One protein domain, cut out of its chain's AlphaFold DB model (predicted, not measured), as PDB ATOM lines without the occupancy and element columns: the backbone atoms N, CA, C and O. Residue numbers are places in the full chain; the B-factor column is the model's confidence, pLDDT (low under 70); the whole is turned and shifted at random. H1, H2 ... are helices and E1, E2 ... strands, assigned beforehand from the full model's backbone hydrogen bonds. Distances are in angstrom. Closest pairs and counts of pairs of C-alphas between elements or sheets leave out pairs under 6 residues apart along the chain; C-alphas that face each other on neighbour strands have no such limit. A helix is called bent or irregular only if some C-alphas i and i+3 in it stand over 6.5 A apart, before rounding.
ATOM      1  N   ALA A   3      21.638  20.297 -16.398       82.44
ATOM      2  CA  ALA A   3      20.613  20.266 -15.351       82.44
ATOM      3  C   ALA A   3      20.415  18.849 -14.794       82.44
ATOM      4  O   ALA A   3      20.536  17.889 -15.560       82.44
ATOM      5  N   PRO A   4      20.087  18.701 -13.498       79.31
ATOM      6  CA  PRO A   4      19.838  17.390 -12.928       79.31
ATOM      7  C   PRO A   4      18.597  16.734 -13.552       79.31
ATOM      8  O   PRO A   4      17.692  17.404 -14.077       79.31
ATOM      9  N   ASP A   5      18.554  15.409 -13.492       80.44
ATOM     10  CA  ASP A   5      17.393  14.617 -13.877       80.44
ATOM     11  C   ASP A   5      16.169  15.031 -13.055       80.44
ATOM     12  O   ASP A   5      16.235  15.233 -11.844       80.44
ATOM     13  N   GLY A   6      15.034  15.185 -13.737       67.81
ATOM     14  CA  GLY A   6      13.790  15.624 -13.109       67.81
ATOM     15  C   GLY A   6      13.688  17.129 -12.837       67.81
ATOM     16  O   GLY A   6      12.635  17.559 -12.377       67.81
ATOM     17  N   ALA A   7      14.702  17.947 -13.158       64.88
ATOM     18  CA  ALA A   7      14.520  19.400 -13.153       64.88
ATOM     19  C   ALA A   7      13.477  19.792 -14.212       64.88
ATOM     20  O   ALA A   7      13.693  19.564 -15.413       64.88
ATOM     21  N   GLU A   8      12.354  20.354 -13.759       60.31
ATOM     22  CA  GLU A   8      11.286  20.857 -14.621       60.31
ATOM     23  C   GLU A   8      11.859  21.959 -15.522       60.31
ATOM     24  O   GLU A   8      12.306  23.007 -15.061       60.31
ATOM     25  N   GLY A   9      11.920  21.685 -16.826       55.59
ATOM     26  CA  GLY A   9      12.267  22.695 -17.816       55.59
ATOM     27  C   GLY A   9      11.027  23.516 -18.138       55.59
ATOM     28  O   GLY A   9       9.947  22.958 -18.325       55.59
ATOM     29  N   VAL A  10      11.172  24.834 -18.246       48.66
ATOM     30  CA  VAL A  10      10.169  25.625 -18.958       48.66
ATOM     31  C   VAL A  10      10.355  25.302 -20.439       48.66
ATOM     32  O   VAL A  10      11.297  25.794 -21.059       48.66
ATOM     33  N   ASP A  11       9.477  24.469 -21.002       46.62
ATOM     34  CA  ASP A  11       9.294  24.355 -22.453       46.62
ATOM     35  C   ASP A  11       8.725  25.693 -22.964       46.62
ATOM     36  O   ASP A  11       7.527  25.870 -23.184       46.62
ATOM     37  N   GLY A  12       9.597  26.696 -23.061       46.25
ATOM     38  CA  GLY A  12       9.299  27.979 -23.675       46.25
ATOM     39  C   GLY A  12       9.314  27.819 -25.197       46.25
ATOM     40  O   GLY A  12      10.271  27.257 -25.730       46.25
ATOM     41  N   PRO A  13       8.303  28.310 -25.932       42.94
ATOM     42  CA  PRO A  13       8.084  27.928 -27.326       42.94
ATOM     43  C   PRO A  13       9.081  28.500 -28.353       42.94
ATOM     44  O   PRO A  13       8.812  28.361 -29.540       42.94
ATOM     45  N   ASP A  14      10.199  29.137 -27.969       51.19
ATOM     46  CA  ASP A  14      11.003  29.883 -28.960       51.19
ATOM     47  C   ASP A  14      12.517  30.037 -28.701       51.19
ATOM     48  O   ASP A  14      13.159  30.932 -29.242       51.19
ATOM     49  N   THR A  15      13.148  29.165 -27.910       53.44
ATOM     50  CA  THR A  15      14.623  29.071 -27.916       53.44
ATOM     51  C   THR A  15      15.057  27.615 -27.907       53.44
ATOM     52  O   THR A  15      14.733  26.861 -26.996       53.44
ATOM     53  N   ALA A  16      15.796  27.200 -28.939       61.41
ATOM     54  CA  ALA A  16      16.421  25.883 -29.012       61.41
ATOM     55  C   ALA A  16      17.557  25.790 -27.977       61.41
ATOM     56  O   ALA A  16      18.738  25.902 -28.305       61.41
ATOM     57  N   VAL A  17      17.201  25.654 -26.701       70.94
ATOM     58  CA  VAL A  17      18.155  25.465 -25.611       70.94
ATOM     59  C   VAL A  17      18.511  23.986 -25.550       70.94
ATOM     60  O   VAL A  17      17.683  23.151 -25.199       70.94
ATOM     61  N   THR A  18      19.765  23.648 -25.848       81.12
ATOM     62  CA  THR A  18      20.276  22.301 -25.573       81.12
ATOM     63  C   THR A  18      20.384  22.112 -24.062       81.12
ATOM     64  O   THR A  18      21.181  22.789 -23.396       81.12
ATOM     65  N   VAL A  19      19.585  21.195 -23.519       83.75
ATOM     66  CA  VAL A  19      19.664  20.751 -22.123       83.75
ATOM     67  C   VAL A  19      20.398  19.418 -22.089       83.75
ATOM     68  O   VAL A  19      19.955  18.458 -22.707       83.75
ATOM     69  N   VAL A  20      21.517  19.382 -21.373       86.94
ATOM     70  CA  VAL A  20      22.279  18.170 -21.072       86.94
ATOM     71  C   VAL A  20      21.896  17.729 -19.667       86.94
ATOM     72  O   VAL A  20      21.980  18.520 -18.722       86.94
ATOM     73  N   ARG A  21      21.435  16.492 -19.529       86.94
ATOM     74  CA  ARG A  21      20.934  15.959 -18.266       86.94
ATOM     75  C   ARG A  21      22.021  15.199 -17.514       86.94
ATOM     76  O   ARG A  21      22.904  14.591 -18.123       86.94
ATOM     77  N   TYR A  22      21.972  15.251 -16.186       89.81
ATOM     78  CA  TYR A  22      22.847  14.449 -15.336       89.81
ATOM     79  C   TYR A  22      22.116  13.900 -14.110       89.81
ATOM     80  O   TYR A  22      21.178  14.511 -13.604       89.81
ATOM     81  N   SER A  23      22.589  12.773 -13.589       91.00
ATOM     82  CA  SER A  23      22.190  12.246 -12.278       91.00
ATOM     83  C   SER A  23      23.370  12.267 -11.307       91.00
ATOM     84  O   SER A  23      24.514  12.441 -11.726       91.00
ATOM     85  N   GLY A  24      23.101  12.108 -10.011       90.44
ATOM     86  CA  GLY A  24      24.121  12.171  -8.961       90.44
ATOM     87  C   GLY A  24      24.243  13.556  -8.325       90.44
ATOM     88  O   GLY A  24      23.278  14.324  -8.299       90.44
ATOM     89  N   ARG A  25      25.416  13.849  -7.763       87.88
ATOM     90  CA  ARG A  25      25.749  15.129  -7.115       87.88
ATOM     91  C   ARG A  25      27.067  15.649  -7.676       87.88
ATOM     92  O   ARG A  25      27.811  14.899  -8.293       87.88
ATOM     93  N   PHE A  26      27.320  16.945  -7.537       88.62
ATOM     94  CA  PHE A  26      28.548  17.552  -8.059       88.62
ATOM     95  C   PHE A  26      28.891  18.859  -7.337       88.62
ATOM     96  O   PHE A  26      29.185  19.882  -7.963       88.62
ATOM     97  N   CYS A  27      28.761  18.852  -6.012       84.94
ATOM     98  CA  CYS A  27      28.953  20.027  -5.167       84.94
ATOM     99  C   CYS A  27      30.054  19.840  -4.119       84.94
ATOM    100  O   CYS A  27      30.752  20.808  -3.823       84.94
ATOM    101  N   GLU A  28      30.233  18.627  -3.601       88.50
ATOM    102  CA  GLU A  28      31.212  18.278  -2.570       88.50
ATOM    103  C   GLU A  28      32.330  17.389  -3.137       88.50
ATOM    104  O   GLU A  28      32.145  16.678  -4.123       88.50
ATOM    105  N   ALA A  29      33.516  17.430  -2.528       90.81
ATOM    106  CA  ALA A  29      34.598  16.524  -2.903       90.81
ATOM    107  C   ALA A  29      34.181  15.057  -2.682       90.81
ATOM    108  O   ALA A  29      33.590  14.713  -1.659       90.81
ATOM    109  N   GLY A  30      34.498  14.197  -3.649       90.19
ATOM    110  CA  GLY A  30      34.050  12.808  -3.713       90.19
ATOM    111  C   GLY A  30      32.679  12.613  -4.366       90.19
ATOM    112  O   GLY A  30      32.276  11.466  -4.563       90.19
ATOM    113  N   ASP A  31      31.966  13.687  -4.718       92.94
ATOM    114  CA  ASP A  31      30.732  13.576  -5.490       92.94
ATOM    115  C   ASP A  31      30.996  13.039  -6.906       92.94
ATOM    116  O   ASP A  31      32.012  13.329  -7.542       92.94
ATOM    117  N   GLU A  32      30.012  12.318  -7.436       93.19
ATOM    118  CA  GLU A  32      30.008  11.810  -8.802       93.19
ATOM    119  C   GLU A  32      28.722  12.235  -9.517       93.19
ATOM    120  O   GLU A  32      27.610  12.078  -8.989       93.19
ATOM    121  N   MET A  33      28.877  12.732 -10.746       93.19
ATOM    122  CA  MET A  33      27.767  12.955 -11.666       93.19
ATOM    123  C   MET A  33      27.866  12.044 -12.884       93.19
ATOM    124  O   MET A  33      28.939  11.841 -13.451       93.19
ATOM    125  N   LEU A  34      26.716  11.552 -13.331       93.25
ATOM    126  CA  LEU A  34      26.586  10.770 -14.550       93.25
ATOM    127  C   LEU A  34      25.868  11.605 -15.607       93.25
ATOM    128  O   LEU A  34      24.657  11.816 -15.527       93.25
ATOM    129  N   VAL A  35      26.615  12.075 -16.602       90.44
ATOM    130  CA  VAL A  35      26.099  12.906 -17.697       90.44
ATOM    131  C   VAL A  35      25.523  12.012 -18.794       90.44
ATOM    132  O   VAL A  35      26.200  11.094 -19.269       90.44
ATOM    133  N   GLU A  36      24.272  12.272 -19.193       86.06
ATOM    134  CA  GLU A  36      23.532  11.517 -20.223       86.06
ATOM    135  C   GLU A  36      23.537   9.991 -19.992       86.06
ATOM    136  O   GLU A  36      23.539   9.196 -20.931       86.06
ATOM    137  N   GLY A  37      23.608   9.560 -18.728       83.38
ATOM    138  CA  GLY A  37      23.644   8.140 -18.365       83.38
ATOM    139  C   GLY A  37      24.913   7.385 -18.791       83.38
ATOM    140  O   GLY A  37      24.957   6.166 -18.630       83.38
ATOM    141  N   ALA A  38      25.925   8.064 -19.344       87.62
ATOM    142  CA  ALA A  38      27.062   7.415 -20.007       87.62
ATOM    143  C   ALA A  38      28.438   7.876 -19.508       87.62
ATOM    144  O   ALA A  38      29.380   7.084 -19.516       87.62
ATOM    145  N   TYR A  39      28.571   9.133 -19.081       89.38
ATOM    146  CA  TYR A  39      29.860   9.703 -18.688       89.38
ATOM    147  C   TYR A  39      29.880  10.002 -17.195       89.38
ATOM    148  O   TYR A  39      29.282  10.980 -16.747       89.38
ATOM    149  N   ALA A  40      30.561   9.143 -16.440       93.44
ATOM    150  CA  ALA A  40      30.851   9.358 -15.031       93.44
ATOM    151  C   ALA A  40      31.948  10.417 -14.881       93.44
ATOM    152  O   ALA A  40      33.011  10.306 -15.501       93.44
ATOM    153  N   VAL A  41      31.671  11.443 -14.083       94.81
ATOM    154  CA  VAL A  41      32.607  12.513 -13.747       94.81
ATOM    155  C   VAL A  41      32.665  12.646 -12.236       94.81
ATOM    156  O   VAL A  41      31.646  12.873 -11.589       94.81
ATOM    157  N   GLU A  42      33.868  12.544 -11.696       95.56
ATOM    158  CA  GLU A  42      34.155  12.666 -10.271       95.56
ATOM    159  C   GLU A  42      34.619  14.089  -9.941       95.56
ATOM    160  O   GLU A  42      35.379  14.689 -10.705       95.56
ATOM    161  N   LEU A  43      34.174  14.635  -8.812       94.75
ATOM    162  CA  LEU A  43      34.644  15.903  -8.266       94.75
ATOM    163  C   LEU A  43      35.640  15.639  -7.136       94.75
ATOM    164  O   LEU A  43      35.331  14.930  -6.188       94.75
ATOM    165  N   GLN A  44      36.819  16.249  -7.205       95.50
ATOM    166  CA  GLN A  44      37.841  16.177  -6.163       95.50
ATOM    167  C   GLN A  44      38.289  17.576  -5.741       95.50
ATOM    168  O   GLN A  44      38.353  18.497  -6.563       95.50
ATOM    169  N   ASP A  45      38.611  17.736  -4.459       94.44
ATOM    170  CA  ASP A  45      39.331  18.922  -4.007       94.44
ATOM    171  C   ASP A  45      40.800  18.863  -4.458       94.44
ATOM    172  O   ASP A  45      41.338  17.812  -4.827       94.44
ATOM    173  N   TYR A  46      41.438  20.027  -4.515       95.31
ATOM    174  CA  TYR A  46      42.801  20.142  -5.017       95.31
ATOM    175  C   TYR A  46      43.803  19.396  -4.142       95.31
ATOM    176  O   TYR A  46      44.672  18.694  -4.663       95.31
ATOM    177  N   LEU A  47      43.685  19.536  -2.821       94.19
ATOM    178  CA  LEU A  47      44.648  18.972  -1.888       94.19
ATOM    179  C   LEU A  47      44.666  17.435  -1.930       94.19
ATOM    180  O   LEU A  47      45.738  16.833  -1.833       94.19
ATOM    181  N   ALA A  48      43.512  16.790  -2.099       91.62
ATOM    182  CA  ALA A  48      43.396  15.338  -2.200       91.62
ATOM    183  C   ALA A  48      43.830  14.799  -3.570       91.62
ATOM    184  O   ALA A  48      44.315  13.666  -3.648       91.62
ATOM    185  N   ALA A  49      43.706  15.592  -4.641       90.88
ATOM    186  CA  ALA A  49      43.951  15.144  -6.013       90.88
ATOM    187  C   ALA A  49      45.351  14.543  -6.229       90.88
ATOM    188  O   ALA A  49      45.501  13.614  -7.020       90.88
ATOM    189  N   ALA A  50      46.373  15.016  -5.511       87.88
ATOM    190  CA  ALA A  50      47.738  14.489  -5.609       87.88
ATOM    191  C   ALA A  50      47.909  13.068  -5.023       87.88
ATOM    192  O   ALA A  50      48.889  12.386  -5.325       87.88
ATOM    193  N   TYR A  51      46.971  12.611  -4.189       88.00
ATOM    194  CA  TYR A  51      47.067  11.346  -3.447       88.00
ATOM    195  C   TYR A  51      46.104  10.268  -3.944       88.00
ATOM    196  O   TYR A  51      46.213   9.110  -3.532       88.00
ATOM    197  N   LEU A  52      45.165  10.631  -4.817       87.62
ATOM    198  CA  LEU A  52      44.158   9.719  -5.338       87.62
ATOM    199  C   LEU A  52      44.542   9.216  -6.736       87.62
ATOM    200  O   LEU A  52      45.035   9.983  -7.567       87.62
ATOM    201  N   PRO A  53      44.337   7.918  -7.026       86.50
ATOM    202  CA  PRO A  53      44.515   7.407  -8.374       86.50
ATOM    203  C   PRO A  53      43.454   8.004  -9.302       86.50
ATOM    204  O   PRO A  53      42.277   8.062  -8.957       86.50
ATOM    205  N   VAL A  54      43.855   8.386 -10.515       88.31
ATOM    206  CA  VAL A  54      42.912   8.856 -11.537       88.31
ATOM    207  C   VAL A  54      42.284   7.645 -12.226       88.31
ATOM    208  O   VAL A  54      42.915   7.005 -13.067       88.31
ATOM    209  N   VAL A  55      41.051   7.305 -11.847       85.88
ATOM    210  CA  VAL A  55      40.325   6.130 -12.374       85.88
ATOM    211  C   VAL A  55      39.419   6.489 -13.560       85.88
ATOM    212  O   VAL A  55      39.155   5.645 -14.415       85.88
ATOM    213  N   GLY A  56      38.980   7.745 -13.658       89.75
ATOM    214  CA  GLY A  56      38.034   8.209 -14.671       89.75
ATOM    215  C   GLY A  56      38.193   9.691 -14.994       89.75
ATOM    216  O   GLY A  56      39.261  10.267 -14.791       89.75
ATOM    217  N   LEU A  57      37.137  10.298 -15.545       94.00
ATOM    218  CA  LEU A  57      37.088  11.746 -15.720       94.00
ATOM    219  C   LEU A  57      36.971  12.394 -14.344       94.00
ATOM    220  O   LEU A  57      35.991  12.175 -13.637       94.00
ATOM    221  N   THR A  58      37.953  13.210 -13.988       95.31
ATOM    222  CA  THR A  58      38.013  13.859 -12.681       95.31
ATOM    223  C   THR A  58      38.106  15.361 -12.871       95.31
ATOM    224  O   THR A  58      38.952  15.871 -13.607       95.31
ATOM    225  N   VAL A  59      37.235  16.093 -12.196       94.62
ATOM    226  CA  VAL A  59      37.294  17.543 -12.088       94.62
ATOM    227  C   VAL A  59      37.901  17.878 -10.739       94.62
ATOM    228  O   VAL A  59      37.385  17.469  -9.708       94.62
ATOM    229  N   VAL A  60      38.988  18.636 -10.752       95.06
ATOM    230  CA  VAL A  60      39.656  19.123  -9.545       95.06
ATOM    231  C   VAL A  60      39.274  20.580  -9.323       95.06
ATOM    232  O   VAL A  60      39.270  21.369 -10.279       95.06
ATOM    233  N   ARG A  61      38.948  20.944  -8.081       93.69
ATOM    234  CA  ARG A  61      38.534  22.303  -7.708       93.69
ATOM    235  C   ARG A  61      39.268  22.836  -6.488       93.69
ATOM    236  O   ARG A  61      39.644  22.080  -5.601       93.69
ATOM    237  N   ILE A  62      39.408  24.155  -6.432       93.81
ATOM    238  CA  ILE A  62      39.798  24.875  -5.220       93.81
ATOM    239  C   ILE A  62      38.522  25.119  -4.412       93.81
ATOM    240  O   ILE A  62      37.683  25.930  -4.806       93.81
ATOM    241  N   MET A  63      38.340  24.391  -3.311       92.44
ATOM    242  CA  MET A  63      37.107  24.443  -2.516       92.44
ATOM    243  C   MET A  63      37.271  25.244  -1.222       92.44
ATOM    244  O   MET A  63      36.277  25.692  -0.653       92.44
ATOM    245  N   ASN A  64      38.506  25.451  -0.763       93.69
ATOM    246  CA  ASN A  64      38.818  26.192   0.459       93.69
ATOM    247  C   ASN A  64      40.221  26.842   0.413       93.69
ATOM    248  O   ASN A  64      40.979  26.684  -0.544       93.69
ATOM    249  N   GLU A  65      40.587  27.560   1.479       94.88
ATOM    250  CA  GLU A  65      41.894  28.223   1.605       94.88
ATOM    251  C   GLU A  65      43.092  27.255   1.627       94.88
ATOM    252  O   GLU A  65      44.190  27.622   1.200       94.88
ATOM    253  N   ALA A  66      42.918  26.025   2.121       96.00
ATOM    254  CA  ALA A  66      43.994  25.035   2.152       96.00
ATOM    255  C   ALA A  66      44.310  24.516   0.741       96.00
ATOM    256  O   ALA A  66      45.487  24.437   0.383       96.00
ATOM    257  N   ASP A  67      43.281  24.257  -0.071       95.69
ATOM    258  CA  ASP A  67      43.420  23.934  -1.496       95.69
ATOM    259  C   ASP A  67      44.156  25.042  -2.244       95.69
ATOM    260  O   ASP A  67      45.091  24.788  -2.999       95.69
ATOM    261  N   TRP A  68      43.755  26.292  -1.998       95.12
ATOM    262  CA  TRP A  68      44.365  27.465  -2.614       95.12
ATOM    263  C   TRP A  68      45.853  27.577  -2.293       95.12
ATOM    264  O   TRP A  68      46.683  27.766  -3.181       95.12
ATOM    265  N   LYS A  69      46.204  27.416  -1.015       96.19
ATOM    266  CA  LYS A  69      47.595  27.452  -0.574       96.19
ATOM    267  C   LYS A  69      48.416  26.329  -1.209       96.19
ATOM    268  O   LYS A  69      49.531  26.597  -1.647       96.19
ATOM    269  N   ALA A  70      47.882  25.110  -1.259       96.62
ATOM    270  CA  ALA A  70      48.556  23.979  -1.891       96.62
ATOM    271  C   ALA A  70      48.780  24.232  -3.386       96.62
ATOM    272  O   ALA A  70      49.894  24.074  -3.875       96.62
ATOM    273  N   PHE A  71      47.764  24.747  -4.082       95.75
ATOM    274  CA  PHE A  71      47.873  25.130  -5.485       95.75
ATOM    275  C   PHE A  71      48.989  26.146  -5.737       95.75
ATOM    276  O   PHE A  71      49.786  25.959  -6.655       95.75
ATOM    277  N   LEU A  72      49.079  27.202  -4.923       96.50
ATOM    278  CA  LEU A  72      50.151  28.190  -5.063       96.50
ATOM    279  C   LEU A  72      51.530  27.585  -4.776       96.50
ATOM    280  O   LEU A  72      52.480  27.908  -5.477       96.50
ATOM    281  N   GLN A  73      51.644  26.691  -3.792       97.19
ATOM    282  CA  GLN A  73      52.905  26.006  -3.489       97.19
ATOM    283  C   GLN A  73      53.371  25.109  -4.638       97.19
ATOM    284  O   GLN A  73      54.551  25.128  -4.984       97.19
ATOM    285  N   ASP A  74      52.456  24.362  -5.251       97.00
ATOM    286  CA  ASP A  74      52.761  23.516  -6.403       97.00
ATOM    287  C   ASP A  74      53.097  24.350  -7.644       97.00
ATOM    288  O   ASP A  74      53.996  24.004  -8.411       97.00
ATOM    289  N   ALA A  75      52.417  25.482  -7.825       96.12
ATOM    290  CA  ALA A  75      52.727  26.432  -8.882       96.12
ATOM    291  C   ALA A  75      54.129  27.046  -8.688       96.12
ATOM    292  O   ALA A  75      54.906  27.097  -9.643       96.12
ATOM    293  N   ASP A  76      54.472  27.454  -7.458       97.56
ATOM    294  CA  ASP A  76      55.789  28.003  -7.101       97.56
ATOM    295  C   ASP A  76      56.878  26.941  -7.351       97.56
ATOM    296  O   ASP A  76      57.907  27.215  -7.966       97.56
ATOM    297  N   LEU A  77      56.611  25.686  -6.973       97.50
ATOM    298  CA  LEU A  77      57.507  24.558  -7.216       97.50
ATOM    299  C   LEU A  77      57.708  24.283  -8.716       97.50
ATOM    300  O   LEU A  77      58.831  24.018  -9.155       97.50
ATOM    301  N   ALA A  78      56.647  24.366  -9.520       96.62
ATOM    302  CA  ALA A  78      56.743  24.231 -10.967       96.62
ATOM    303  C   ALA A  78      57.568  25.366 -11.581       96.62
ATOM    304  O   ALA A  78      58.395  25.120 -12.459       96.62
ATOM    305  N   TYR A  79      57.379  26.599 -11.116       96.56
ATOM    306  CA  TYR A  79      58.146  27.749 -11.583       96.56
ATOM    307  C   TYR A  79      59.635  27.611 -11.246       96.56
ATOM    308  O   TYR A  79      60.478  27.666 -12.146       96.56
ATOM    309  N   ASP A  80      59.953  27.318  -9.986       96.06
ATOM    310  CA  ASP A  80      61.330  27.262  -9.492       96.06
ATOM    311  C   ASP A  80      62.087  26.011  -9.960       96.06
ATOM    312  O   ASP A  80      63.281  26.071 -10.258       96.06
ATOM    313  N   GLN A  81      61.410  24.860 -10.008       96.00
ATOM    314  CA  GLN A  81      62.049  23.547 -10.175       96.00
ATOM    315  C   GLN A  81      61.539  22.758 -11.385       96.00
ATOM    316  O   GLN A  81      62.121  21.733 -11.736       96.00
ATOM    317  N   GLY A  82      60.485  23.222 -12.062       95.69
ATOM    318  CA  GLY A  82      59.922  22.531 -13.228       95.69
ATOM    319  C   GLY A  82      59.160  21.262 -12.857       95.69
ATOM    320  O   GLY A  82      58.937  20.407 -13.714       95.69
ATOM    321  N   VAL A  83      58.787  21.117 -11.584       95.62
ATOM    322  CA  VAL A  83      58.045  19.965 -11.067       95.62
ATOM    323  C   VAL A  83      56.557  20.290 -11.093       95.62
ATOM    324  O   VAL A  83      56.081  21.118 -10.326       95.62
ATOM    325  N   PHE A  84      55.828  19.627 -11.985       94.50
ATOM    326  CA  PHE A  84      54.375  19.747 -12.103       94.50
ATOM    327  C   PHE A  84      53.683  18.593 -11.379       94.50
ATOM    328  O   PHE A  84      54.173  17.461 -11.406       94.50
ATOM    329  N   VAL A  85      52.507  18.861 -10.806       92.94
ATOM    330  CA  VAL A  85      51.654  17.824 -10.210       92.94
ATOM    331  C   VAL A  85      51.215  16.847 -11.296       92.94
ATOM    332  O   VAL A  85      50.499  17.204 -12.235       92.94
ATOM    333  N   GLU A  86      51.651  15.597 -11.169       90.38
ATOM    334  CA  GLU A  86      51.453  14.567 -12.184       90.38
ATOM    335  C   GLU A  86      49.971  14.294 -12.461       90.38
ATOM    336  O   GLU A  86      49.565  14.213 -13.622       90.38
ATOM    337  N   GLN A  87      49.154  14.221 -11.412       91.25
ATOM    338  CA  GLN A  87      47.723  13.952 -11.514       91.25
ATOM    339  C   GLN A  87      47.005  15.059 -12.288       91.25
ATOM    340  O   GLN A  87      46.138  14.769 -13.104       91.25
ATOM    341  N   LEU A  88      47.409  16.321 -12.129       92.06
ATOM    342  CA  LEU A  88      46.813  17.430 -12.878       92.06
ATOM    343  C   LEU A  88      47.215  17.438 -14.358       92.06
ATOM    344  O   LEU A  88      46.472  17.948 -15.198       92.06
ATOM    345  N   ALA A  89      48.373  16.863 -14.687       90.94
ATOM    346  CA  ALA A  89      48.804  16.640 -16.063       90.94
ATOM    347  C   ALA A  89      48.185  15.370 -16.681       90.94
ATOM    348  O   ALA A  89      48.453  15.062 -17.842       90.94
ATOM    349  N   HIS A  90      47.362  14.616 -15.945       91.50
ATOM    350  CA  HIS A  90      46.710  13.428 -16.479       91.50
ATOM    351  C   HIS A  90      45.589  13.808 -17.472       91.50
ATOM    352  O   HIS A  90      44.777  14.685 -17.165       91.50
ATOM    353  N   PRO A  91      45.475  13.154 -18.649       90.94
ATOM    354  CA  PRO A  91      44.487  13.512 -19.678       90.94
ATOM    355  C   PRO A  91      43.027  13.523 -19.211       90.94
ATOM    356  O   PRO A  91      42.232  14.315 -19.710       90.94
ATOM    357  N   SER A  92      42.684  12.669 -18.245       92.25
ATOM    358  CA  SER A  92      41.333  12.582 -17.673       92.25
ATOM    359  C   SER A  92      41.040  13.616 -16.579       92.25
ATOM    360  O   SER A  92      39.923  13.637 -16.069       92.25
ATOM    361  N   VAL A  93      42.007  14.465 -16.208       93.56
ATOM    362  CA  VAL A  93      41.855  15.447 -15.126       93.56
ATOM    363  C   VAL A  93      41.648  16.855 -15.676       93.56
ATOM    364  O   VAL A  93      42.386  17.341 -16.540       93.56
ATOM    365  N   LEU A  94      40.641  17.551 -15.151       92.12
ATOM    366  CA  LEU A  94      40.325  18.940 -15.464       92.12
ATOM    367  C   LEU A  94      40.363  19.793 -14.195       92.12
ATOM    368  O   LEU A  94      39.519  19.640 -13.325       92.12
ATOM    369  N   LEU A  95      41.270  20.765 -14.124       91.88
ATOM    370  CA  LEU A  95      41.178  21.838 -13.130       91.88
ATOM    371  C   LEU A  95      40.038  22.794 -13.525       91.88
ATOM    372  O   LEU A  95      40.077  23.340 -14.629       91.88
ATOM    373  N   ALA A  96      39.011  22.961 -12.690       87.25
ATOM    374  CA  ALA A  96      37.786  23.669 -13.087       87.25
ATOM    375  C   ALA A  96      37.901  25.195 -13.003       87.25
ATOM    376  O   ALA A  96      37.397  25.903 -13.876       87.25
ATOM    377  N   ASP A  97      38.567  25.705 -11.968       85.12
ATOM    378  CA  ASP A  97      38.494  27.114 -11.573       85.12
ATOM    379  C   ASP A  97      39.488  28.004 -12.347       85.12
ATOM    380  O   ASP A  97      40.006  28.976 -11.828       85.12
ATOM    381  N   LYS A  98      39.779  27.695 -13.616       79.38
ATOM    382  CA  LYS A  98      40.885  28.310 -14.383       79.38
ATOM    383  C   LYS A  98      40.823  29.833 -14.510       79.38
ATOM    384  O   LYS A  98      41.875  30.460 -14.579       79.38
ATOM    385  N   GLY A  99      39.622  30.411 -14.579       76.06
ATOM    386  CA  GLY A  99      39.414  31.860 -14.712       76.06
ATOM    387  C   GLY A  99      40.172  32.654 -13.641       76.06
ATOM    388  O   GLY A  99      41.132  33.346 -13.983       76.06
ATOM    389  N   PRO A 100      39.828  32.492 -12.350       72.12
ATOM    390  CA  PRO A 100      40.537  33.137 -11.242       72.12
ATOM    391  C   PRO A 100      42.010  32.734 -11.123       72.12
ATOM    392  O   PRO A 100      42.796  33.489 -10.565       72.12
ATOM    393  N   LEU A 101      42.414  31.585 -11.677       75.44
ATOM    394  CA  LEU A 101      43.817  31.140 -11.700       75.44
ATOM    395  C   LEU A 101      44.661  31.833 -12.785       75.44
ATOM    396  O   LEU A 101      45.766  31.389 -13.098       75.44
ATOM    397  N   GLY A 102      44.152  32.914 -13.381       66.25
ATOM    398  CA  GLY A 102      44.877  33.709 -14.363       66.25
ATOM    399  C   GLY A 102      44.641  33.290 -15.812       66.25
ATOM    400  O   GLY A 102      45.336  33.769 -16.709       66.25
ATOM    401  N   PHE A 103      43.663  32.427 -16.097       65.88
ATOM    402  CA  PHE A 103      43.267  32.158 -17.476       65.88
ATOM    403  C   PHE A 103      42.478  33.356 -18.020       65.88
ATOM    404  O   PHE A 103      41.269  33.454 -17.833       65.88
ATOM    405  N   LEU A 104      43.181  34.269 -18.703       54.47
ATOM    406  CA  LEU A 104      42.678  35.553 -19.225       54.47
ATOM    407  C   LEU A 104      41.653  35.441 -20.373       54.47
ATOM    408  O   LEU A 104      41.625  36.291 -21.264       54.47
ATOM    409  N   GLN A 105      40.811  34.407 -20.409       54.50
ATOM    410  CA  GLN A 105      39.597  34.537 -21.210       54.50
ATOM    411  C   GLN A 105      38.641  35.511 -20.520       54.50
ATOM    412  O   GLN A 105      38.634  35.567 -19.288       54.50
ATOM    413  N   PRO A 106      37.859  36.298 -21.285       51.91
ATOM    414  CA  PRO A 106      36.826  37.141 -20.709       51.91
ATOM    415  C   PRO A 106      35.989  36.281 -19.780       51.91
ATOM    416  O   PRO A 106      35.473  35.231 -20.172       51.91
ATOM    417  N   THR A 107      35.934  36.680 -18.521       51.88
ATOM    418  CA  THR A 107      35.196  35.919 -17.532       51.88
ATOM    419  C   THR A 107      33.739  36.060 -17.879       51.88
ATOM    420  O   THR A 107      33.175  37.150 -17.796       51.88
ATOM    421  N   THR A 108      33.152  34.942 -18.285       53.94
ATOM    422  CA  THR A 108      31.764  34.818 -18.733       53.94
ATOM    423  C   THR A 108      30.753  35.323 -17.708       53.94
ATOM    424  O   THR A 108      29.601  35.530 -18.060       53.94
ATOM    425  N   ALA A 109      31.187  35.529 -16.463       52.72
ATOM    426  CA  ALA A 109      30.438  36.143 -15.380       52.72
ATOM    427  C   ALA A 109      29.872  37.526 -15.742       52.72
ATOM    428  O   ALA A 109      28.684  37.754 -15.553       52.72
ATOM    429  N   GLY A 110      30.697  38.431 -16.292       54.62
ATOM    430  CA  GLY A 110      30.285  39.814 -16.580       54.62
ATOM    431  C   GLY A 110      29.262  39.929 -17.714       54.62
ATOM    432  O   GLY A 110      28.446  40.843 -17.713       54.62
ATOM    433  N   ASP A 111      29.279  38.958 -18.626       63.56
ATOM    434  CA  ASP A 111      28.354  38.844 -19.757       63.56
ATOM    435  C   ASP A 111      27.234  37.811 -19.493       63.56
ATOM    436  O   ASP A 111      26.505  37.436 -20.411       63.56
ATOM    437  N   LEU A 112      27.140  37.280 -18.261       71.38
ATOM    438  CA  LEU A 112      26.254  36.178 -17.846       71.38
ATOM    439  C   LEU A 112      26.248  34.959 -18.800       71.38
ATOM    440  O   LEU A 112      25.296  34.180 -18.839       71.38
ATOM    441  N   LEU A 113      27.329  34.744 -19.554       71.38
ATOM    442  CA  LEU A 113      27.445  33.666 -20.547       71.38
ATOM    443  C   LEU A 113      27.520  32.281 -19.893       71.38
ATOM    444  O   LEU A 113      27.284  31.262 -20.546       71.38
ATOM    445  N   ARG A 114      27.862  32.233 -18.602       78.88
ATOM    446  CA  ARG A 114      27.857  31.021 -17.789       78.88
ATOM    447  C   ARG A 114      27.381  31.361 -16.386       78.88
ATOM    448  O   ARG A 114      27.970  32.212 -15.731       78.88
ATOM    449  N   LEU A 115      26.353  30.648 -15.940       86.50
ATOM    450  CA  LEU A 115      25.813  30.747 -14.591       86.50
ATOM    451  C   LEU A 115      25.745  29.365 -13.954       86.50
ATOM    452  O   LEU A 115      25.538  28.352 -14.628       86.50
ATOM    453  N   HIS A 116      25.920  29.347 -12.643       88.38
ATOM    454  CA  HIS A 116      25.659  28.215 -11.781       88.38
ATOM    455  C   HIS A 116      24.463  28.555 -10.899       88.38
ATOM    456  O   HIS A 116      24.459  29.592 -10.240       88.38
ATOM    457  N   VAL A 117      23.457  27.684 -10.906       91.12
ATOM    458  CA  VAL A 117      22.284  27.800 -10.042       91.12
ATOM    459  C   VAL A 117      22.363  26.694  -9.001       91.12
ATOM    460  O   VAL A 117      22.455  25.520  -9.366       91.12
ATOM    461  N   THR A 118      22.372  27.065  -7.722       89.62
ATOM    462  CA  THR A 118      22.411  26.101  -6.617       89.62
ATOM    463  C   THR A 118      21.032  25.479  -6.389       89.62
ATOM    464  O   THR A 118      20.019  25.957  -6.904       89.62
ATOM    465  N   ALA A 119      20.971  24.410  -5.590       86.50
ATOM    466  CA  ALA A 119      19.700  23.785  -5.216       86.50
ATOM    467  C   ALA A 119      18.761  24.746  -4.459       86.50
ATOM    468  O   ALA A 119      17.543  24.624  -4.575       86.50
ATOM    469  N   ASP A 120      19.322  25.729  -3.750       88.88
ATOM    470  CA  ASP A 120      18.575  26.766  -3.029       88.88
ATOM    471  C   ASP A 120      18.131  27.925  -3.941       88.88
ATOM    472  O   ASP A 120      17.513  28.887  -3.488       88.88
ATOM    473  N   GLY A 121      18.431  27.840  -5.242       91.81
ATOM    474  CA  GLY A 121      18.069  28.847  -6.232       91.81
ATOM    475  C   GLY A 121      18.999  30.057  -6.260       91.81
ATOM    476  O   GLY A 121      18.658  31.047  -6.901       91.81
ATOM    477  N   GLU A 122      20.161  30.008  -5.603       94.69
ATOM    478  CA  GLU A 122      21.166  31.067  -5.716       94.69
ATOM    479  C   GLU A 122      21.806  31.042  -7.102       94.69
ATOM    480  O   GLU A 122      22.157  29.979  -7.617       94.69
ATOM    481  N   VAL A 123      22.017  32.219  -7.682       92.81
ATOM    482  CA  VAL A 123      22.679  32.395  -8.974       92.81
ATOM    483  C   VAL A 123      24.101  32.892  -8.741       92.81
ATOM    484  O   VAL A 123      24.323  33.877  -8.038       92.81
ATOM    485  N   ARG A 124      25.076  32.204  -9.333       90.19
ATOM    486  CA  ARG A 124      26.516  32.455  -9.183       90.19
ATOM    487  C   ARG A 124      27.207  32.422 -10.553       90.19
ATOM    488  O   ARG A 124      26.723  31.731 -11.451       90.19
ATOM    489  N   PRO A 125      28.356  33.092 -10.746       84.06
ATOM    490  CA  PRO A 125      29.109  33.018 -12.005       84.06
ATOM    491  C   PRO A 125      29.804  31.659 -12.203       84.06
ATOM    492  O   PRO A 125      30.058  31.213 -13.323       84.06
ATOM    493  N   SER A 126      30.083  30.966 -11.101       85.94
ATOM    494  CA  SER A 126      30.674  29.634 -11.057       85.94
ATOM    495  C   SER A 126      30.162  28.896  -9.813       85.94
ATOM    496  O   SER A 126      29.572  29.499  -8.916       85.94
ATOM    497  N   ALA A 127      30.432  27.594  -9.715       86.12
ATOM    498  CA  ALA A 127      30.059  26.812  -8.537       86.12
ATOM    499  C   ALA A 127      30.782  27.247  -7.243       86.12
ATOM    500  O   ALA A 127      30.330  26.904  -6.159       86.12
ATOM    501  N   GLY A 128      31.900  27.977  -7.337       86.19
ATOM    502  CA  GLY A 128      32.622  28.563  -6.194       86.19
ATOM    503  C   GLY A 128      32.507  30.087  -6.133       86.19
ATOM    504  O   GLY A 128      33.191  30.744  -5.353       86.19
ATOM    505  N   GLY A 129      31.678  30.664  -7.001       88.25
ATOM    506  CA  GLY A 129      31.608  32.099  -7.196       88.25
ATOM    507  C   GLY A 129      30.762  32.805  -6.147       88.25
ATOM    508  O   GLY A 129      29.984  32.184  -5.412       88.25
ATOM    509  N   ALA A 130      30.901  34.129  -6.118       88.75
ATOM    510  CA  ALA A 130      30.060  35.007  -5.317       88.75
ATOM    511  C   ALA A 130      28.581  34.899  -5.729       88.75
ATOM    512  O   ALA A 130      28.259  34.659  -6.894       88.75
ATOM    513  N   VAL A 131      27.677  35.095  -4.769       92.06
ATOM    514  CA  VAL A 131      26.234  35.130  -5.035       92.06
ATOM    515  C   VAL A 131      25.898  36.427  -5.769       92.06
ATOM    516  O   VAL A 131      26.159  37.513  -5.259       92.06
ATOM    517  N   LEU A 132      25.328  36.300  -6.968       91.75
ATOM    518  CA  LEU A 132      24.801  37.419  -7.756       91.75
ATOM    519  C   LEU A 132      23.379  37.787  -7.319       91.75
ATOM    520  O   LEU A 132      22.994  38.948  -7.374       91.75
ATOM    521  N   GLY A 133      22.610  36.781  -6.903       94.69
ATOM    522  CA  GLY A 133      21.203  36.889  -6.543       94.69
ATOM    523  C   GLY A 133      20.565  35.505  -6.502       94.69
ATOM    524  O   GLY A 133      21.227  34.509  -6.197       94.69
ATOM    525  N   THR A 134      19.292  35.429  -6.853       95.94
ATOM    526  CA  THR A 134      18.485  34.211  -6.890       95.94
ATOM    527  C   THR A 134      17.731  34.085  -8.210       95.94
ATOM    528  O   THR A 134      17.596  35.043  -8.965       95.94
ATOM    529  N   VAL A 135      17.183  32.903  -8.490       94.19
ATOM    530  CA  VAL A 135      16.324  32.665  -9.667       94.19
ATOM    531  C   VAL A 135      15.023  33.480  -9.664       94.19
ATOM    532  O   VAL A 135      14.324  33.503 -10.675       94.19
ATOM    533  N   ALA A 136      14.672  34.113  -8.540       95.00
ATOM    534  CA  ALA A 136      13.522  35.005  -8.441       95.00
ATOM    535  C   ALA A 136      13.839  36.441  -8.897       95.00
ATOM    536  O   ALA A 136      12.908  37.197  -9.180       95.00
ATOM    537  N   ASP A 137      15.121  36.805  -8.974       94.50
ATOM    538  CA  ASP A 137      15.555  38.131  -9.399       94.50
ATOM    539  C   ASP A 137      15.476  38.266 -10.925       94.50
ATOM    540  O   ASP A 137      15.579  37.299 -11.689       94.50
ATOM    541  N   SER A 138      15.279  39.493 -11.394       92.62
ATOM    542  CA  SER A 138      15.264  39.792 -12.822       92.62
ATOM    543  C   SER A 138      16.665  39.700 -13.431       92.62
ATOM    544  O   SER A 138      17.678  39.938 -12.774       92.62
ATOM    545  N   LEU A 139      16.735  39.436 -14.740       89.25
ATOM    546  CA  LEU A 139      18.013  39.407 -15.460       89.25
ATOM    547  C   LEU A 139      18.805  40.715 -15.289       89.25
ATOM    548  O   LEU A 139      20.010  40.668 -15.091       89.25
ATOM    549  N   ALA A 140      18.128  41.868 -15.293       90.62
ATOM    550  CA  ALA A 140      18.771  43.171 -15.121       90.62
ATOM    551  C   ALA A 140      19.411  43.345 -13.729       90.62
ATOM    552  O   ALA A 140      20.457  43.981 -13.609       90.62
ATOM    553  N   GLU A 141      18.804  42.776 -12.682       93.38
ATOM    554  CA  GLU A 141      19.374  42.772 -11.327       93.38
ATOM    555  C   GLU A 141      20.617  41.877 -11.264       93.38
ATOM    556  O   GLU A 141      21.644  42.293 -10.725       93.38
ATOM    557  N   LEU A 142      20.565  40.700 -11.896       91.25
ATOM    558  CA  LEU A 142      21.712  39.793 -11.996       91.25
ATOM    559  C   LEU A 142      22.862  40.397 -12.824       91.25
ATOM    560  O   LEU A 142      24.025  40.255 -12.451       91.25
ATOM    561  N   GLU A 143      22.558  41.106 -13.915       89.31
ATOM    562  CA  GLU A 143      23.543  41.824 -14.740       89.31
ATOM    563  C   GLU A 143      24.207  42.971 -13.973       89.31
ATOM    564  O   GLU A 143      25.411  43.193 -14.099       89.31
ATOM    565  N   GLU A 144      23.439  43.727 -13.183       90.12
ATOM    566  CA  GLU A 144      23.999  44.764 -12.316       90.12
ATOM    567  C   GLU A 144      24.911  44.145 -11.254       90.12
ATOM    568  O   GLU A 144      26.052  44.584 -11.122       90.12
ATOM    569  N   ALA A 145      24.470  43.088 -10.568       89.75
ATOM    570  CA  ALA A 145      25.292  42.384  -9.585       89.75
ATOM    571  C   ALA A 145      26.591  41.837 -10.204       89.75
ATOM    572  O   ALA A 145      27.670  42.000  -9.633       89.75
ATOM    573  N   ALA A 146      26.518  41.258 -11.405       85.75
ATOM    574  CA  ALA A 146      27.688  40.753 -12.117       85.75
ATOM    575  C   ALA A 146      28.670  41.867 -12.510       85.75
ATOM    576  O   ALA A 146      29.882  41.669 -12.423       85.75
ATOM    577  N   ARG A 147      28.177  43.060 -12.876       85.06
ATOM    578  CA  ARG A 147      29.026  44.234 -13.159       85.06
ATOM    579  C   ARG A 147      29.779  44.749 -11.932       85.06
ATOM    580  O   ARG A 147      30.803  45.407 -12.108       85.06
ATOM    581  N   GLN A 148      29.303  44.449 -10.723       85.38
ATOM    582  CA  GLN A 148      29.988  44.795  -9.472       85.38
ATOM    583  C   GLN A 148      31.071  43.779  -9.077       85.38
ATOM    584  O   GLN A 148      31.861  44.057  -8.172       85.38
ATOM    585  N   LEU A 149      31.143  42.612  -9.731       80.44
ATOM    586  CA  LEU A 149      32.195  41.640  -9.441       80.44
ATOM    587  C   LEU A 149      33.569  42.127  -9.930       80.44
ATOM    588  O   LEU A 149      33.675  42.767 -10.983       80.44
ATOM    589  N   PRO A 150      34.655  41.771  -9.217       76.94
ATOM    590  CA  PRO A 150      36.004  42.015  -9.701       76.94
ATOM    591  C   PRO A 150      36.227  41.391 -11.086       76.94
ATOM    592  O   PRO A 150      35.909  40.221 -11.321       76.94
ATOM    593  N   ARG A 151      36.809  42.171 -12.005       73.38
ATOM    594  CA  ARG A 151      37.194  41.687 -13.340       73.38
ATOM    595  C   ARG A 151      38.284  40.613 -13.237       73.38
ATOM    596  O   ARG A 151      39.042  40.569 -12.273       73.38
ATOM    597  N   GLY A 152      38.399  39.778 -14.271       66.69
ATOM    598  CA  GLY A 152      39.464  38.771 -14.360       66.69
ATOM    599  C   GLY A 152      39.174  37.476 -13.599       66.69
ATOM    600  O   GLY A 152      40.090  36.706 -13.348       66.69
ATOM    601  N   GLY A 153      37.912  37.223 -13.236       73.69
ATOM    602  CA  GLY A 153      37.473  35.913 -12.737       73.69
ATOM    603  C   GLY A 153      37.751  35.683 -11.271       73.69
ATOM    604  O   GLY A 153      37.350  34.661 -10.738       73.69
ATOM    605  N   VAL A 154      38.377  36.647 -10.603       76.81
ATOM    606  CA  VAL A 154      38.681  36.629  -9.170       76.81
ATOM    607  C   VAL A 154      37.432  36.316  -8.326       76.81
ATOM    608  O   VAL A 154      37.516  35.587  -7.342       76.81
ATOM    609  N   GLY A 155      36.256  36.794  -8.749       77.00
ATOM    610  CA  GLY A 155      34.976  36.505  -8.090       77.00
ATOM    611  C   GLY A 155      34.476  35.059  -8.223       77.00
ATOM    612  O   GLY A 155      33.557  34.679  -7.499       77.00
ATOM    613  N   ASP A 156      35.070  34.242  -9.096       82.81
ATOM    614  CA  ASP A 156      34.644  32.860  -9.354       82.81
ATOM    615  C   ASP A 156      35.166  31.866  -8.298       82.81
ATOM    616  O   ASP A 156      34.744  30.710  -8.307       82.81
ATOM    617  N   LEU A 157      36.057  32.290  -7.394       87.06
ATOM    618  CA  LEU A 157      36.537  31.500  -6.245       87.06
ATOM    619  C   LEU A 157      36.104  32.073  -4.891       87.06
ATOM    620  O   LEU A 157      36.577  31.614  -3.853       87.06
ATOM    621  N   HIS A 158      35.195  33.049  -4.886       87.50
ATOM    622  CA  HIS A 158      34.836  33.812  -3.693       87.50
ATOM    623  C   HIS A 158      34.390  32.955  -2.495       87.50
ATOM    624  O   HIS A 158      34.620  33.337  -1.351       87.50
ATOM    625  N   SER A 159      33.755  31.801  -2.729       87.19
ATOM    626  CA  SER A 159      33.335  30.909  -1.640       87.19
ATOM    627  C   SER A 159      34.496  30.161  -0.983       87.19
ATOM    628  O   SER A 159      34.348  29.700   0.144       87.19
ATOM    629  N   ALA A 160      35.612  29.996  -1.694       91.06
ATOM    630  CA  ALA A 160      36.799  29.297  -1.218       91.06
ATOM    631  C   ALA A 160      37.835  30.267  -0.633       91.06
ATOM    632  O   ALA A 160      38.474  29.949   0.368       91.06
ATOM    633  N   VAL A 161      38.015  31.427  -1.275       92.00
ATOM    634  CA  VAL A 161      39.053  32.419  -0.963       92.00
ATOM    635  C   VAL A 161      38.536  33.824  -1.272       92.00
ATOM    636  O   VAL A 161      37.823  34.029  -2.254       92.00
ATOM    637  N   SER A 162      38.912  34.820  -0.466       90.62
ATOM    638  CA  SER A 162      38.533  36.210  -0.735       90.62
ATOM    639  C   SER A 162      39.176  36.752  -2.019       90.62
ATOM    640  O   SER A 162      40.282  36.370  -2.407       90.62
ATOM    641  N   CYS A 163      38.490  37.695  -2.666       86.19
ATOM    642  CA  CYS A 163      38.956  38.301  -3.914       86.19
ATOM    643  C   CYS A 163      40.317  39.000  -3.764       86.19
ATOM    644  O   CYS A 163      41.154  38.896  -4.657       86.19
ATOM    645  N   ASP A 164      40.545  39.671  -2.632       88.50
ATOM    646  CA  ASP A 164      41.797  40.385  -2.359       88.50
ATOM    647  C   ASP A 164      42.982  39.416  -2.286       88.50
ATOM    648  O   ASP A 164      44.013  39.653  -2.905       88.50
ATOM    649  N   VAL A 165      42.808  38.262  -1.631       91.31
ATOM    650  CA  VAL A 165      43.858  37.234  -1.528       91.31
ATOM    651  C   VAL A 165      44.200  36.640  -2.897       91.31
ATOM    652  O   VAL A 165      45.371  36.400  -3.193       91.31
ATOM    653  N   VAL A 166      43.198  36.412  -3.750       89.31
ATOM    654  CA  VAL A 166      43.426  35.929  -5.122       89.31
ATOM    655  C   VAL A 166      44.143  36.992  -5.959       89.31
ATOM    656  O   VAL A 166      45.084  36.671  -6.687       89.31
ATOM    657  N   TYR A 167      43.736  38.259  -5.843       87.25
ATOM    658  CA  TYR A 167      44.370  39.370  -6.548       87.25
ATOM    659  C   TYR A 167      45.836  39.550  -6.136       87.25
ATOM    660  O   TYR A 167      46.710  39.606  -7.003       87.25
ATOM    661  N   ASP A 168      46.115  39.572  -4.832       90.62
ATOM    662  CA  ASP A 168      47.469  39.715  -4.294       90.62
ATOM    663  C   ASP A 168      48.380  38.587  -4.796       90.62
ATOM    664  O   ASP A 168      49.486  38.844  -5.272       90.62
ATOM    665  N   ALA A 169      47.890  37.343  -4.814       91.81
ATOM    666  CA  ALA A 169      48.655  36.216  -5.338       91.81
ATOM    667  C   ALA A 169      48.983  36.353  -6.835       91.81
ATOM    668  O   ALA A 169      50.096  36.019  -7.241       91.81
ATOM    669  N   LEU A 170      48.047  36.847  -7.656       88.38
ATOM    670  CA  LEU A 170      48.273  37.088  -9.088       88.38
ATOM    671  C   LEU A 170      49.298  38.205  -9.328       88.38
ATOM    672  O   LEU A 170      50.089  38.120 -10.268       88.38
ATOM    673  N   VAL A 171      49.301  39.238  -8.481       89.75
ATOM    674  CA  VAL A 171      50.299  40.318  -8.521       89.75
ATOM    675  C   VAL A 171      51.680  39.805  -8.114       89.75
ATOM    676  O   VAL A 171      52.669  40.123  -8.773       89.75
ATOM    677  N   GLU A 172      51.757  38.992  -7.060       93.75
ATOM    678  CA  GLU A 172      53.006  38.384  -6.588       93.75
ATOM    679  C   GLU A 172      53.574  37.350  -7.571       93.75
ATOM    680  O   GLU A 172      54.791  37.171  -7.645       93.75
ATOM    681  N   ARG A 173      52.708  36.675  -8.337       93.94
ATOM    682  CA  ARG A 173      53.060  35.569  -9.242       93.94
ATOM    683  C   ARG A 173      52.616  35.872 -10.674       93.94
ATOM    684  O   ARG A 173      51.719  35.210 -11.200       93.94
TER     685      ARG A 173
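This is residues 3 to 173 of the 307 residues of an uncharacterized protein of Streptomyces sp. TM32 (UniProt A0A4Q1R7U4). The model has two lobes: one is a strongly twisted sheet of five strands, E1 to E5, with short helix H1 over E4 and long helix H2 beyond the sheet; the other is a body of loops holding the short strand E6 and helices H3, H4 and H5. A loop before E1 sticks out with residues 10 to 18, and the long link from E5 to E6 leads from the first lobe into the second. The printed part has 171 residues with five named helices and six named strands, in the order E1 E2 E3 H1 E4 H2 E5 E6 H3 H4 H5; the sheet, in the order E1 E2 E3 E4 E5, is mixed. The class is mixed, helices and strands, with 71 residues, under half, in named elements. The whole is compact, with a radius of gyration of the C-alphas of 17.1 A and spans of 57 by 39 by 24 A.

After residues 3 to 19, with no named element, E1 holds residues 20 to 24 and runs 13.6 A from C-alpha 20 at (22.279, 18.170, -21.072). E2 is residues 32 to 35, 9.8 A, and E3 is residues 39 to 45, 19.8 A. H1, residues 46 to 49, follows at once and is 5.2 A long. E4 is residues 57 to 61, 13.3 A. H2, the longest helix, is residues 65 to 81, 23.8 A, ending with C-alpha 81 at (62.049, 23.547, -10.175). E5 is residues 93 to 95, 6.7 A, and E6 is residues 122 to 124, 6.5 A. H3 is residues 139 to 147, 12.2 A. H4, residues 154 to 157, is neither bent nor irregular, but only just: C-alphas 154 and 157 are 6.3 A apart. H5, residues 163 to 172, is 14.3 A long and ends with C-alpha 172 at (53.006, 38.384, -6.588).

E1, E2 and E3 form a meander, each strand the antiparallel neighbour of the one before, in two hairpins. N 23 and O 34 are 3.0 A apart across E1 and E2, and N 33 and O 41 are 2.9 A apart across E2 and E3. E3 and E4 are parallel at 28 degrees, with N 44 and O 59 2.8 A apart. E4 and E5 are parallel at 23 degrees, with N 60 and O 94 2.8 A apart. E3, H1, E4 and E4, H2, E5 are strand-helix-strand units, two parallel neighbour strands with a helix between, each with a right-handed crossover. H1 is on the sheet, over E4, at a height of 8.3 A. H2 is not on it, but only just, with 4 pairs of C-alphas within 10 A. H2 touches H1 with residues 66 to 71 alone; the closest C-alphas, of Leu 47 and Asp 67, are 5.1 A apart. H2 and H5 are near each other, with 5 pairs of C-alphas within 10 A. H4 and H5 touch, the closest C-alphas being those of Val 154 and Cys 163, 5.5 A apart. E6 pairs with no named strand, but its residues 123 to 124 pair antiparallel with residues 116 to 117. E6 and H3 are apart, only just, at 8.0 A; H3 touches no helix. In H2, H3 and H5 every O i to N i+4 pair is within hydrogen-bond range; H1 and H4 are too short for such a pair, and their single O i to N i+3 pair is within range in H1 but not in H4.

The two C-alphas farthest apart, of Pro 13 and Gln 81, are 56.8 A apart. The printed part has no cut. The links H2 to E5, E5 to E6 and E6 to H3 are long. The mean pLDDT of the printed part is 85.2, with residues 6 to 16, 102 to 111 and 152 under 70.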